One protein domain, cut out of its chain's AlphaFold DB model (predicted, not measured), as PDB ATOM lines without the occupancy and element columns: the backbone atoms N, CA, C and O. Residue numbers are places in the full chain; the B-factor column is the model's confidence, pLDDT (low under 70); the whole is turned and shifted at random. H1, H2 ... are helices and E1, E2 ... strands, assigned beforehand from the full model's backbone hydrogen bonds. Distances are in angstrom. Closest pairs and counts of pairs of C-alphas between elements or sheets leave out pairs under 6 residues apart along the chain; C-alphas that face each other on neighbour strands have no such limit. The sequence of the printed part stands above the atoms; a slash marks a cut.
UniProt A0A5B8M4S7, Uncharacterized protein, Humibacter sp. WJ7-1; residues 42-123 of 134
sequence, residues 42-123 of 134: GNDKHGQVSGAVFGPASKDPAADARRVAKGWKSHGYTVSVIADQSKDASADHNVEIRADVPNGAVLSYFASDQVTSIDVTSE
ATOM      1  N   GLY A  42      36.624  37.254   5.812       76.62
ATOM      2  CA  GLY A  42      37.096  38.146   6.869       76.62
ATOM      3  C   GLY A  42      37.271  37.470   8.230       76.62
ATOM      4  O   GLY A  42      37.659  38.155   9.176       76.62
ATOM      5  N   ASN A  43      37.028  36.159   8.340       76.69
ATOM      6  CA  ASN A  43      37.307  35.380   9.538       76.69
ATOM      7  C   ASN A  43      38.588  34.555   9.345       76.69
ATOM      8  O   ASN A  43      38.635  33.604   8.570       76.69
ATOM      9  N   ASP A  44      39.641  34.913  10.074       73.31
ATOM     10  CA  ASP A  44      40.944  34.240  10.041       73.31
ATOM     11  C   ASP A  44      40.917  32.829  10.644       73.31
ATOM     12  O   ASP A  44      41.806  32.027  10.365       73.31
ATOM     13  N   LYS A  45      39.872  32.507  11.409       72.12
ATOM     14  CA  LYS A  45      39.620  31.166  11.947       72.12
ATOM     15  C   LYS A  45      38.852  30.273  10.987       72.12
ATOM     16  O   LYS A  45      38.629  29.112  11.297       72.12
ATOM     17  N   HIS A  46      38.398  30.799   9.851       76.69
ATOM     18  CA  HIS A  46      37.749  30.003   8.823       76.69
ATOM     19  C   HIS A  46      38.742  29.660   7.718       76.69
ATOM     20  O   HIS A  46      39.400  30.526   7.133       76.69
ATOM     21  N   GLY A  47      38.817  28.375   7.396       80.25
ATOM     22  CA  GLY A  47      39.589  27.902   6.263       80.25
ATOM     23  C   GLY A  47      38.823  26.879   5.440       80.25
ATOM     24  O   GLY A  47      37.790  26.345   5.846       80.25
ATOM     25  N   GLN A  48      39.396  26.577   4.289       83.88
ATOM     26  CA  GLN A  48      38.949  25.544   3.369       83.88
ATOM     27  C   GLN A  48      40.163  24.793   2.833       83.88
ATOM     28  O   GLN A  48      41.275  25.310   2.846       83.88
ATOM     29  N   VAL A  49      39.967  23.583   2.328       82.81
ATOM     30  CA  VAL A  49      40.947  22.942   1.454       82.81
ATOM     31  C   VAL A  49      40.615  23.348   0.029       82.81
ATOM     32  O   VAL A  49      39.519  23.056  -0.448       82.81
ATOM     33  N   SER A  50      41.550  23.999  -0.656       86.06
ATOM     34  CA  SER A  50      41.400  24.293  -2.076       86.06
ATOM     35  C   SER A  50      42.695  24.123  -2.860       86.06
ATOM     36  O   SER A  50      43.799  24.081  -2.304       86.06
ATOM     37  N   GLY A  51      42.551  23.982  -4.171       87.56
ATOM     38  CA  GLY A  51      43.672  23.943  -5.094       87.56
ATOM     39  C   GLY A  51      43.351  23.214  -6.386       87.56
ATOM     40  O   GLY A  51      42.234  22.740  -6.589       87.56
ATOM     41  N   ALA A  52      44.360  23.124  -7.244       89.56
ATOM     42  CA  ALA A  52      44.241  22.533  -8.562       89.56
ATOM     43  C   ALA A  52      45.475  21.700  -8.893       89.56
ATOM     44  O   ALA A  52      46.603  22.023  -8.508       89.56
ATOM     45  N   VAL A  53      45.254  20.631  -9.642       89.88
ATOM     46  CA  VAL A  53      46.311  19.802 -10.212       89.88
ATOM     47  C   VAL A  53      46.076  19.640 -11.700       89.88
ATOM     48  O   VAL A  53      44.938  19.608 -12.161       89.88
ATOM     49  N   PHE A  54      47.163  19.513 -12.454       91.12
ATOM     50  CA  PHE A  54      47.137  19.545 -13.912       91.12
ATOM     51  C   PHE A  54      47.684  18.251 -14.499       91.12
ATOM     52  O   PHE A  54      48.757  17.779 -14.124       91.12
ATOM     53  N   GLY A  55      46.940  17.677 -15.431       89.06
ATOM     54  CA  GLY A  55      47.319  16.514 -16.208       89.06
ATOM     55  C   GLY A  55      47.660  16.888 -17.652       89.06
ATOM     56  O   GLY A  55      47.611  18.058 -18.048       89.06
ATOM     57  N   PRO A  56      48.032  15.895 -18.473       88.25
ATOM     58  CA  PRO A  56      48.284  16.114 -19.891       88.25
ATOM     59  C   PRO A  56      47.005  16.528 -20.635       88.25
ATOM     60  O   PRO A  56      45.892  16.297 -20.163       88.25
ATOM     61  N   ALA A  57      47.176  17.079 -21.837       89.38
ATOM     62  CA  ALA A  57      46.097  17.246 -22.806       89.38
ATOM     63  C   ALA A  57      45.331  15.934 -23.048       89.38
ATOM     64  O   ALA A  57      45.935  14.863 -23.184       89.38
ATOM     65  N   SER A  58      44.008  16.026 -23.166       90.12
ATOM     66  CA  SER A  58      43.153  14.908 -23.549       90.12
ATOM     67  C   SER A  58      43.013  14.821 -25.069       90.12
ATOM     68  O   SER A  58      42.792  15.810 -25.758       90.12
ATOM     69  N   LYS A  59      43.098  13.601 -25.607       89.62
ATOM     70  CA  LYS A  59      42.788  13.330 -27.024       89.62
ATOM     71  C   LYS A  59      41.294  13.120 -27.273       89.62
ATOM     72  O   LYS A  59      40.864  13.154 -28.419       89.62
ATOM     73  N   ASP A  60      40.535  12.849 -26.215       91.31
ATOM     74  CA  ASP A  60      39.087  12.643 -26.246       91.31
ATOM     75  C   ASP A  60      38.509  13.121 -24.900       91.31
ATOM     76  O   ASP A  60      38.286  12.307 -23.991       91.31
ATOM     77  N   PRO A  61      38.297  14.447 -24.749       91.81
ATOM     78  CA  PRO A  61      37.809  15.047 -23.510       91.81
ATOM     79  C   PRO A  61      36.525  14.396 -22.994       91.81
ATOM     80  O   PRO A  61      36.368  14.160 -21.796       91.81
ATOM     81  N   ALA A  62      35.626  14.016 -23.906       92.31
ATOM     82  CA  ALA A  62      34.372  13.369 -23.559       92.31
ATOM     83  C   ALA A  62      34.582  11.956 -22.998       92.31
ATOM     84  O   ALA A  62      33.896  11.555 -22.053       92.31
ATOM     85  N   ALA A  63      35.499  11.167 -23.562       91.50
ATOM     86  CA  ALA A  63      35.816   9.845 -23.027       91.50
ATOM     87  C   ALA A  63      36.510   9.918 -21.667       91.50
ATOM     88  O   ALA A  63      36.178   9.118 -20.784       91.50
ATOM     89  N   ASP A  64      37.422  10.867 -21.476       91.75
ATOM     90  CA  ASP A  64      38.103  11.034 -20.195       91.75
ATOM     91  C   ASP A  64      37.139  11.531 -19.110       91.75
ATOM     92  O   ASP A  64      37.064  10.906 -18.049       91.75
ATOM     93  N   ALA A  65      36.289  12.521 -19.406       92.56
ATOM     94  CA  ALA A  65      35.239  12.973 -18.492       92.56
ATOM     95  C   ALA A  65      34.275  11.836 -18.111       92.56
ATOM     96  O   ALA A  65      33.957  11.655 -16.935       92.56
ATOM     97  N   ARG A  66      33.863  10.982 -19.063       92.81
ATOM     98  CA  ARG A  66      33.053   9.783 -18.757       92.81
ATOM     99  C   ARG A  66      33.775   8.818 -17.815       92.81
ATOM    100  O   ARG A  66      33.131   8.213 -16.954       92.81
ATOM    101  N   ARG A  67      35.092   8.643 -17.975       91.38
ATOM    102  CA  ARG A  67      35.896   7.755 -17.124       91.38
ATOM    103  C   ARG A  67      36.006   8.304 -15.702       91.38
ATOM    104  O   ARG A  67      35.759   7.551 -14.761       91.38
ATOM    105  N   VAL A  68      36.305   9.594 -15.557       90.94
ATOM    106  CA  VAL A  68      36.373  10.284 -14.257       90.94
ATOM    107  C   VAL A  68      35.009  10.269 -13.571       90.94
ATOM    108  O   VAL A  68      34.900   9.792 -12.443       90.94
ATOM    109  N   ALA A  69      33.939  10.640 -14.282       92.50
ATOM    110  CA  ALA A  69      32.574  10.603 -13.758       92.50
ATOM    111  C   ALA A  69      32.181   9.210 -13.243       92.50
ATOM    112  O   ALA A  69      31.535   9.092 -12.202       92.50
ATOM    113  N   LYS A  70      32.566   8.137 -13.950       91.56
ATOM    114  CA  LYS A  70      32.334   6.759 -13.493       91.56
ATOM    115  C   LYS A  70      33.099   6.458 -12.200       91.56
ATOM    116  O   LYS A  70      32.521   5.854 -11.299       91.56
ATOM    117  N   GLY A  71      34.363   6.874 -12.112       88.25
ATOM    118  CA  GLY A  71      35.182   6.744 -10.905       88.25
ATOM    119  C   GLY A  71      34.540   7.449  -9.710       88.25
ATOM    120  O   GLY A  71      34.237   6.808  -8.708       88.25
ATOM    121  N   TRP A  72      34.219   8.732  -9.849       90.38
ATOM    122  CA  TRP A  72      33.574   9.533  -8.804       90.38
ATOM    123  C   TRP A  72      32.220   8.977  -8.360       90.38
ATOM    124  O   TRP A  72      31.979   8.832  -7.163       90.38
ATOM    125  N   LYS A  73      31.368   8.546  -9.297       91.44
ATOM    126  CA  LYS A  73      30.099   7.880  -8.954       91.44
ATOM    127  C   LYS A  73      30.313   6.597  -8.152       91.44
ATOM    128  O   LYS A  73      29.526   6.309  -7.258       91.44
ATOM    129  N   SER A  74      31.373   5.834  -8.433       88.69
ATOM    130  CA  SER A  74      31.685   4.620  -7.665       88.69
ATOM    131  C   SER A  74      32.128   4.900  -6.223       88.69
ATOM    132  O   SER A  74      31.993   4.026  -5.374       88.69
ATOM    133  N   HIS A  75      32.569   6.129  -5.934       85.44
ATOM    134  CA  HIS A  75      32.847   6.622  -4.581       85.44
ATOM    135  C   HIS A  75      31.623   7.263  -3.901       85.44
ATOM    136  O   HIS A  75      31.740   7.788  -2.797       85.44
ATOM    137  N   GLY A  76      30.444   7.217  -4.533       89.00
ATOM    138  CA  GLY A  76      29.212   7.789  -3.988       89.00
ATOM    139  C   GLY A  76      29.080   9.300  -4.185       89.00
ATOM    140  O   GLY A  76      28.241   9.918  -3.534       89.00
ATOM    141  N   TYR A  77      29.888   9.905  -5.062       90.94
ATOM    142  CA  TYR A  77      29.801  11.338  -5.348       90.94
ATOM    143  C   TYR A  77      28.647  11.619  -6.318       90.94
ATOM    144  O   TYR A  77      28.373  10.826  -7.230       90.94
ATOM    145  N   THR A  78      27.993  12.770  -6.162       95.44
ATOM    146  CA  THR A  78      26.957  13.227  -7.099       95.44
ATOM    147  C   THR A  78      27.625  13.979  -8.238       95.44
ATOM    148  O   THR A  78      28.222  15.017  -8.003       95.44
ATOM    149  N   VAL A  79      27.547  13.463  -9.470       95.75
ATOM    150  CA  VAL A  79      28.273  14.034 -10.621       95.75
ATOM    151  C   VAL A  79      27.321  14.668 -11.632       95.75
ATOM    152  O   VAL A  79      26.376  14.010 -12.079       95.75
ATOM    153  N   SER A  80      27.625  15.893 -12.056       97.38
ATOM    154  CA  SER A  80      26.919  16.656 -13.088       97.38
ATOM    155  C   SER A  80      27.873  17.118 -14.198       97.38
ATOM    156  O   SER A  80      29.080  17.232 -13.995       97.38
ATOM    157  N   VAL A  81      27.336  17.338 -15.400       96.62
ATOM    158  CA  VAL A  81      28.074  17.963 -16.510       96.62
ATOM    159  C   VAL A  81      27.820  19.463 -16.447       96.62
ATOM    160  O   VAL A  81      26.662  19.873 -16.380       96.62
ATOM    161  N   ILE A  82      28.889  20.256 -16.457       95.81
ATOM    162  CA  ILE A  82      28.834  21.722 -16.427       95.81
ATOM    163  C   ILE A  82      28.913  22.278 -17.848       95.81
ATOM    164  O   ILE A  82      28.100  23.119 -18.228       95.81
ATOM    165  N   ALA A  83      29.839  21.749 -18.648       92.69
ATOM    166  CA  ALA A  83      30.011  22.099 -20.051       92.69
ATOM    167  C   ALA A  83      30.407  20.863 -20.868       92.69
ATOM    168  O   ALA A  83      31.181  20.025 -20.411       92.69
ATOM    169  N   ASP A  84      29.884  20.754 -22.088       92.31
ATOM    170  CA  ASP A  84      30.312  19.756 -23.071       92.31
ATOM    171  C   ASP A  84      30.375  20.420 -24.448       92.31
ATOM    172  O   ASP A  84      29.357  20.557 -25.125       92.31
ATOM    173  N   GLN A  85      31.577  20.852 -24.830       90.25
ATOM    174  CA  GLN A  85      31.885  21.443 -26.135       90.25
ATOM    175  C   GLN A  85      32.654  20.449 -27.019       90.25
ATOM    176  O   GLN A  85      33.129  20.794 -28.098       90.25
ATOM    177  N   SER A  86      32.747  19.177 -26.613       82.62
ATOM    178  CA  SER A  86      33.517  18.144 -27.323       82.62
ATOM    179  C   SER A  86      32.987  17.803 -28.718       82.62
ATOM    180  O   SER A  86      33.631  17.098 -29.489       82.62
ATOM    181  N   LYS A  87      31.777  18.253 -29.048       80.12
ATOM    182  CA  LYS A  87      31.144  18.043 -30.356       80.12
ATOM    183  C   LYS A  87      31.021  19.324 -31.166       80.12
ATOM    184  O   LYS A  87      30.615  19.253 -32.327       80.12
ATOM    185  N   ASP A  88      31.330  20.465 -30.564       74.00
ATOM    186  CA  ASP A  88      31.224  21.745 -31.233       74.00
ATOM    187  C   ASP A  88      32.446  21.950 -32.128       74.00
ATOM    188  O   ASP A  88      33.570  21.590 -31.787       74.00
ATOM    189  N   ALA A  89      32.236  22.562 -33.294       66.12
ATOM    190  CA  ALA A  89      33.330  23.012 -34.156       66.12
ATOM    191  C   ALA A  89      34.005  24.295 -33.620       66.12
ATOM    192  O   ALA A  89      34.673  25.005 -34.375       66.12
ATOM    193  N   SER A  90      33.761  24.642 -32.351       63.41
ATOM    194  CA  SER A  90      34.387  25.773 -31.677       63.41
ATOM    195  C   SER A  90      35.879  25.502 -31.470       63.41
ATOM    196  O   SER A  90      36.348  24.367 -31.525       63.41
ATOM    197  N   ALA A  91      36.640  26.570 -31.239       64.38
ATOM    198  CA  ALA A  91      38.060  26.459 -30.916       64.38
ATOM    199  C   ALA A  91      38.311  25.767 -29.560       64.38
ATOM    200  O   ALA A  91      39.408  25.271 -29.327       64.38
ATOM    201  N   ASP A  92      37.294  25.713 -28.697       70.69
ATOM    202  CA  ASP A  92      37.391  25.203 -27.335       70.69
ATOM    203  C   ASP A  92      36.811  23.786 -27.272       70.69
ATOM    204  O   ASP A  92      35.665  23.564 -26.885       70.69
ATOM    205  N   HIS A  93      37.603  22.802 -27.698       87.88
ATOM    206  CA  HIS A  93      37.227  21.391 -27.643       87.88
ATOM    207  C   HIS A  93      37.437  20.851 -26.221       87.88
ATOM    208  O   HIS A  93      38.488  20.286 -25.897       87.88
ATOM    209  N   ASN A  94      36.446  21.068 -25.349       92.44
ATOM    210  CA  ASN A  94      36.537  20.747 -23.927       92.44
ATOM    211  C   ASN A  94      35.285  20.055 -23.347       92.44
ATOM    212  O   ASN A  94      34.215  20.002 -23.958       92.44
ATOM    213  N   VAL A  95      35.441  19.506 -22.142       95.00
ATOM    214  CA  VAL A  95      34.358  19.030 -21.274       95.00
ATOM    215  C   VAL A  95      34.699  19.390 -19.836       95.00
ATOM    216  O   VAL A  95      35.827  19.168 -19.393       95.00
ATOM    217  N   GLU A  96      33.709  19.877 -19.096       95.31
ATOM    218  CA  GLU A  96      33.803  20.115 -17.660       95.31
ATOM    219  C   GLU A  96      32.696  19.362 -16.918       95.31
ATOM    220  O   GLU A  96      31.509  19.441 -17.259       95.31
ATOM    221  N   ILE A  97      33.084  18.628 -15.878       96.06
ATOM    222  CA  ILE A  97      32.165  17.944 -14.967       96.06
ATOM    223  C   ILE A  97      32.442  18.361 -13.530       96.06
ATOM    224  O   ILE A  97      33.583  18.588 -13.143       96.06
ATOM    225  N   ARG A  98      31.392  18.367 -12.717       95.81
ATOM    226  CA  ARG A  98      31.454  18.638 -11.283       95.81
ATOM    227  C   ARG A  98      31.051  17.400 -10.500       95.81
ATOM    228  O   ARG A  98      30.127  16.695 -10.905       95.81
ATOM    229  N   ALA A  99      31.696  17.163  -9.364       93.31
ATOM    230  CA  ALA A  99      31.245  16.218  -8.355       93.31
ATOM    231  C   ALA A  99      31.037  16.900  -7.004       93.31
ATOM    232  O   ALA A  99      31.956  17.514  -6.471       93.31
ATOM    233  N   ASP A 100      29.850  16.724  -6.432       91.81
ATOM    234  CA  ASP A 100      29.561  17.053  -5.041       91.81
ATOM    235  C   ASP A 100      29.873  15.825  -4.171       91.81
ATOM    236  O   ASP A 100      29.317  14.732  -4.359       91.81
ATOM    237  N   VAL A 101      30.808  15.999  -3.242       88.69
ATOM    238  CA  VAL A 101      31.293  14.971  -2.318       88.69
ATOM    239  C   VAL A 101      30.426  15.000  -1.050       88.69
ATOM    240  O   VAL A 101      30.091  16.081  -0.568       88.69
ATOM    241  N   PRO A 102      30.070  13.847  -0.447       81.75
ATOM    242  CA  PRO A 102      29.188  13.804   0.727       81.75
ATOM    243  C   PRO A 102      29.639  14.622   1.947       81.75
ATOM    244  O   PRO A 102      28.824  14.916   2.814       81.75
ATOM    245  N   ASN A 103      30.924  14.971   2.036       76.44
ATOM    246  CA  ASN A 103      31.483  15.802   3.105       76.44
ATOM    247  C   ASN A 103      31.409  17.317   2.813       76.44
ATOM    248  O   ASN A 103      32.066  18.085   3.507       76.44
ATOM    249  N   GLY A 104      30.675  17.732   1.777       80.25
ATOM    250  CA  GLY A 104      30.506  19.135   1.385       80.25
ATOM    251  C   GLY A 104      31.555  19.648   0.395       80.25
ATOM    252  O   GLY A 104      31.400  20.738  -0.145       80.25
ATOM    253  N   ALA A 105      32.611  18.883   0.098       86.38
ATOM    254  CA  ALA A 105      33.585  19.306  -0.902       86.38
ATOM    255  C   ALA A 105      33.039  19.210  -2.333       86.38
ATOM    256  O   ALA A 105      32.202  18.367  -2.657       86.38
ATOM    257  N   VAL A 106      33.573  20.054  -3.207       90.25
ATOM    258  CA  VAL A 106      33.300  20.073  -4.639       90.25
ATOM    259  C   VAL A 106      34.588  19.749  -5.383       90.25
ATOM    260  O   VAL A 106      35.647  20.303  -5.087       90.25
ATOM    261  N   LEU A 107      34.484  18.855  -6.361       90.88
ATOM    262  CA  LEU A 107      35.527  18.584  -7.344       90.88
ATOM    263  C   LEU A 107      35.054  19.096  -8.708       90.88
ATOM    264  O   LEU A 107      33.906  18.845  -9.079       90.88
ATOM    265  N   SER A 108      35.922  19.755  -9.470       93.56
ATOM    266  CA  SER A 108      35.725  19.971 -10.907       93.56
ATOM    267  C   SER A 108      36.784  19.203 -11.682       93.56
ATOM    268  O   SER A 108      37.928  19.109 -11.244       93.56
ATOM    269  N   TYR A 109      36.400  18.605 -12.804       93.69
ATOM    270  CA  TYR A 109      37.324  18.026 -13.767       93.69
ATOM    271  C   TYR A 109      37.106  18.702 -15.105       93.69
ATOM    272  O   TYR A 109      36.022  18.607 -15.685       93.69
ATOM    273  N   PHE A 110      38.165  19.330 -15.594       94.12
ATOM    274  CA  PHE A 110      38.229  19.936 -16.909       94.12
ATOM    275  C   PHE A 110      39.119  19.085 -17.810       94.12
ATOM    276  O   PHE A 110      40.220  18.679 -17.428       94.12
ATOM    277  N   ALA A 111      38.665  18.840 -19.031       93.00
ATOM    278  CA  ALA A 111      39.458  18.207 -20.069       93.00
ATOM    279  C   ALA A 111      39.360  19.000 -21.362       93.00
ATOM    280  O   ALA A 111      38.262  19.292 -21.821       93.00
ATOM    281  N   SER A 112      40.502  19.274 -21.982       92.06
ATOM    282  CA  SER A 112      40.596  19.809 -23.337       92.06
ATOM    283  C   SER A 112      41.744  19.162 -24.108       92.06
ATOM    284  O   SER A 112      42.515  18.364 -23.570       92.06
ATOM    285  N   ASP A 113      41.875  19.534 -25.374       90.00
ATOM    286  CA  ASP A 113      43.013  19.201 -26.236       90.00
ATOM    287  C   ASP A 113      44.331  19.896 -25.842       90.00
ATOM    288  O   ASP A 113      45.384  19.580 -26.399       90.00
ATOM    289  N   GLN A 114      44.302  20.799 -24.859       89.50
ATOM    290  CA  GLN A 114      45.477  21.512 -24.350       89.50
ATOM    291  C   GLN A 114      45.913  21.022 -22.969       89.50
ATOM    292  O   GLN A 114      47.111  20.920 -22.700       89.50
ATOM    293  N   VAL A 115      44.964  20.725 -22.078       90.69
ATOM    294  CA  VAL A 115      45.255  20.383 -20.681       90.69
ATOM    295  C   VAL A 115      44.093  19.618 -20.054       90.69
ATOM    296  O   VAL A 115      42.956  19.684 -20.516       90.69
ATOM    297  N   THR A 116      44.374  18.899 -18.974       92.06
ATOM    298  CA  THR A 116      43.345  18.437 -18.040       92.06
ATOM    299  C   THR A 116      43.608  19.051 -16.669       92.06
ATOM    300  O   THR A 116      44.767  19.214 -16.287       92.06
ATOM    301  N   SER A 117      42.567  19.405 -15.922       92.31
ATOM    302  CA  SER A 117      42.701  19.849 -14.531       92.31
ATOM    303  C   SER A 117      41.710  19.133 -13.630       92.31
ATOM    304  O   SER A 117      40.643  18.697 -14.067       92.31
ATOM    305  N   ILE A 118      42.096  18.992 -12.366       91.38
ATOM    306  CA  ILE A 118      41.167  18.726 -11.277       91.38
ATOM    307  C   ILE A 118      41.303  19.854 -10.280       91.38
ATOM    308  O   ILE A 118      42.396  20.099  -9.767       91.38
ATOM    309  N   ASP A 119      40.175  20.467  -9.977       90.81
ATOM    310  CA  ASP A 119      40.041  21.542  -9.017       90.81
ATOM    311  C   ASP A 119      39.255  21.013  -7.818       90.81
ATOM    312  O   ASP A 119      38.278  20.275  -7.971       90.81
ATOM    313  N   VAL A 120      39.700  21.357  -6.615       88.19
ATOM    314  CA  VAL A 120      39.081  20.939  -5.357       88.19
ATOM    315  C   VAL A 120      38.784  22.173  -4.536       88.19
ATOM    316  O   VAL A 120      39.656  23.026  -4.379       88.19
ATOM    317  N   THR A 121      37.589  22.222  -3.958       88.19
ATOM    318  CA  THR A 121      37.203  23.240  -2.979       88.19
ATOM    319  C   THR A 121      36.319  22.598  -1.920       88.19
ATOM    320  O   THR A 121      35.275  22.038  -2.247       88.19
ATOM    321  N   SER A 122      36.717  22.645  -0.650       85.75
ATOM    322  CA  SER A 122      35.843  22.269   0.465       85.75
ATOM    323  C   SER A 122      34.945  23.427   0.885       85.75
ATOM    324  O   SER A 122      35.218  24.582   0.570       85.75
ATOM    325  N   GLU A 123      33.910  23.137   1.670       83.06
ATOM    326  CA  GLU A 123      33.231  24.193   2.414       83.06
ATOM    327  C   GLU A 123      34.203  24.909   3.357       83.06
ATOM    328  O   GLU A 123      35.185  24.338   3.849       83.06
TER     329      GLU A 123
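This is residues 42 to 123 of the 134 residues of an uncharacterized protein of Humibacter sp. WJ7-1 (UniProt A0A5B8M4S7). A twisted slab of five antiparallel strands has one helix, H1, packed lengthwise on one face, while the other face is bare. The printed part has 82 residues, with one named helix and five named strands in the order E1, H1, E2, E3, E4, E5; the sheet's order is E1, E5, E4, E3, E2, and the class is mixed, helices and strands. E2 to E5 make a meander, each strand the antiparallel neighbour of the one before, and with H1 on one face there are two layers. The whole is elongated, spanning 47 by 28 by 19 A, and only just compact, close to loose, with a radius of gyration of the C-alphas of 14.0 A.

E1, residues 47 to 55, is an edge strand, antiparallel to its neighbour E5, residues 116 to 121, at 174 degrees; N 53 and O 118 are 2.9 A apart, within hydrogen-bond range. H1, residues 61 to 74, is on the sheet at a height of 8.3 A, over E3, residues 94 to 100, and only just over E4, residues 106 to 112, where 3 of its C-alphas fall. It runs along the strands, at 1 degrees to E3 on the local plane. The closest C-alphas of H1 and E4, those of Pro 61 and Ala 111, are 5.0 A apart. In H1 every O i to N i+4 pair is within hydrogen-bond range. E2, residues 78 to 84, is the other edge strand and forms a hairpin with E3, with N 80 and O 98 at 2.9 A. E3 and E4 form a hairpin, with N 97 and O 109 at 2.9 A, as do E4 and E5, with N 108 and O 119 at 2.8 A. E1 is apart from E2 and E3.

E1 begins at C-alpha 47 (39.589, 27.902, 6.263) and is 26.4 A long. H1 is 19.9 A, E2 17.6 A, E3 20.5 A and E4 20.1 A long. E5, 17.0 A long, ends at C-alpha 121 (37.203, 23.240, -2.979).

The two C-alphas farthest apart, those of Lys 45 and Ala 89, are 47.2 A apart. The printed part has no cut and no long link. Residues 89 to 91 have pLDDT under 70.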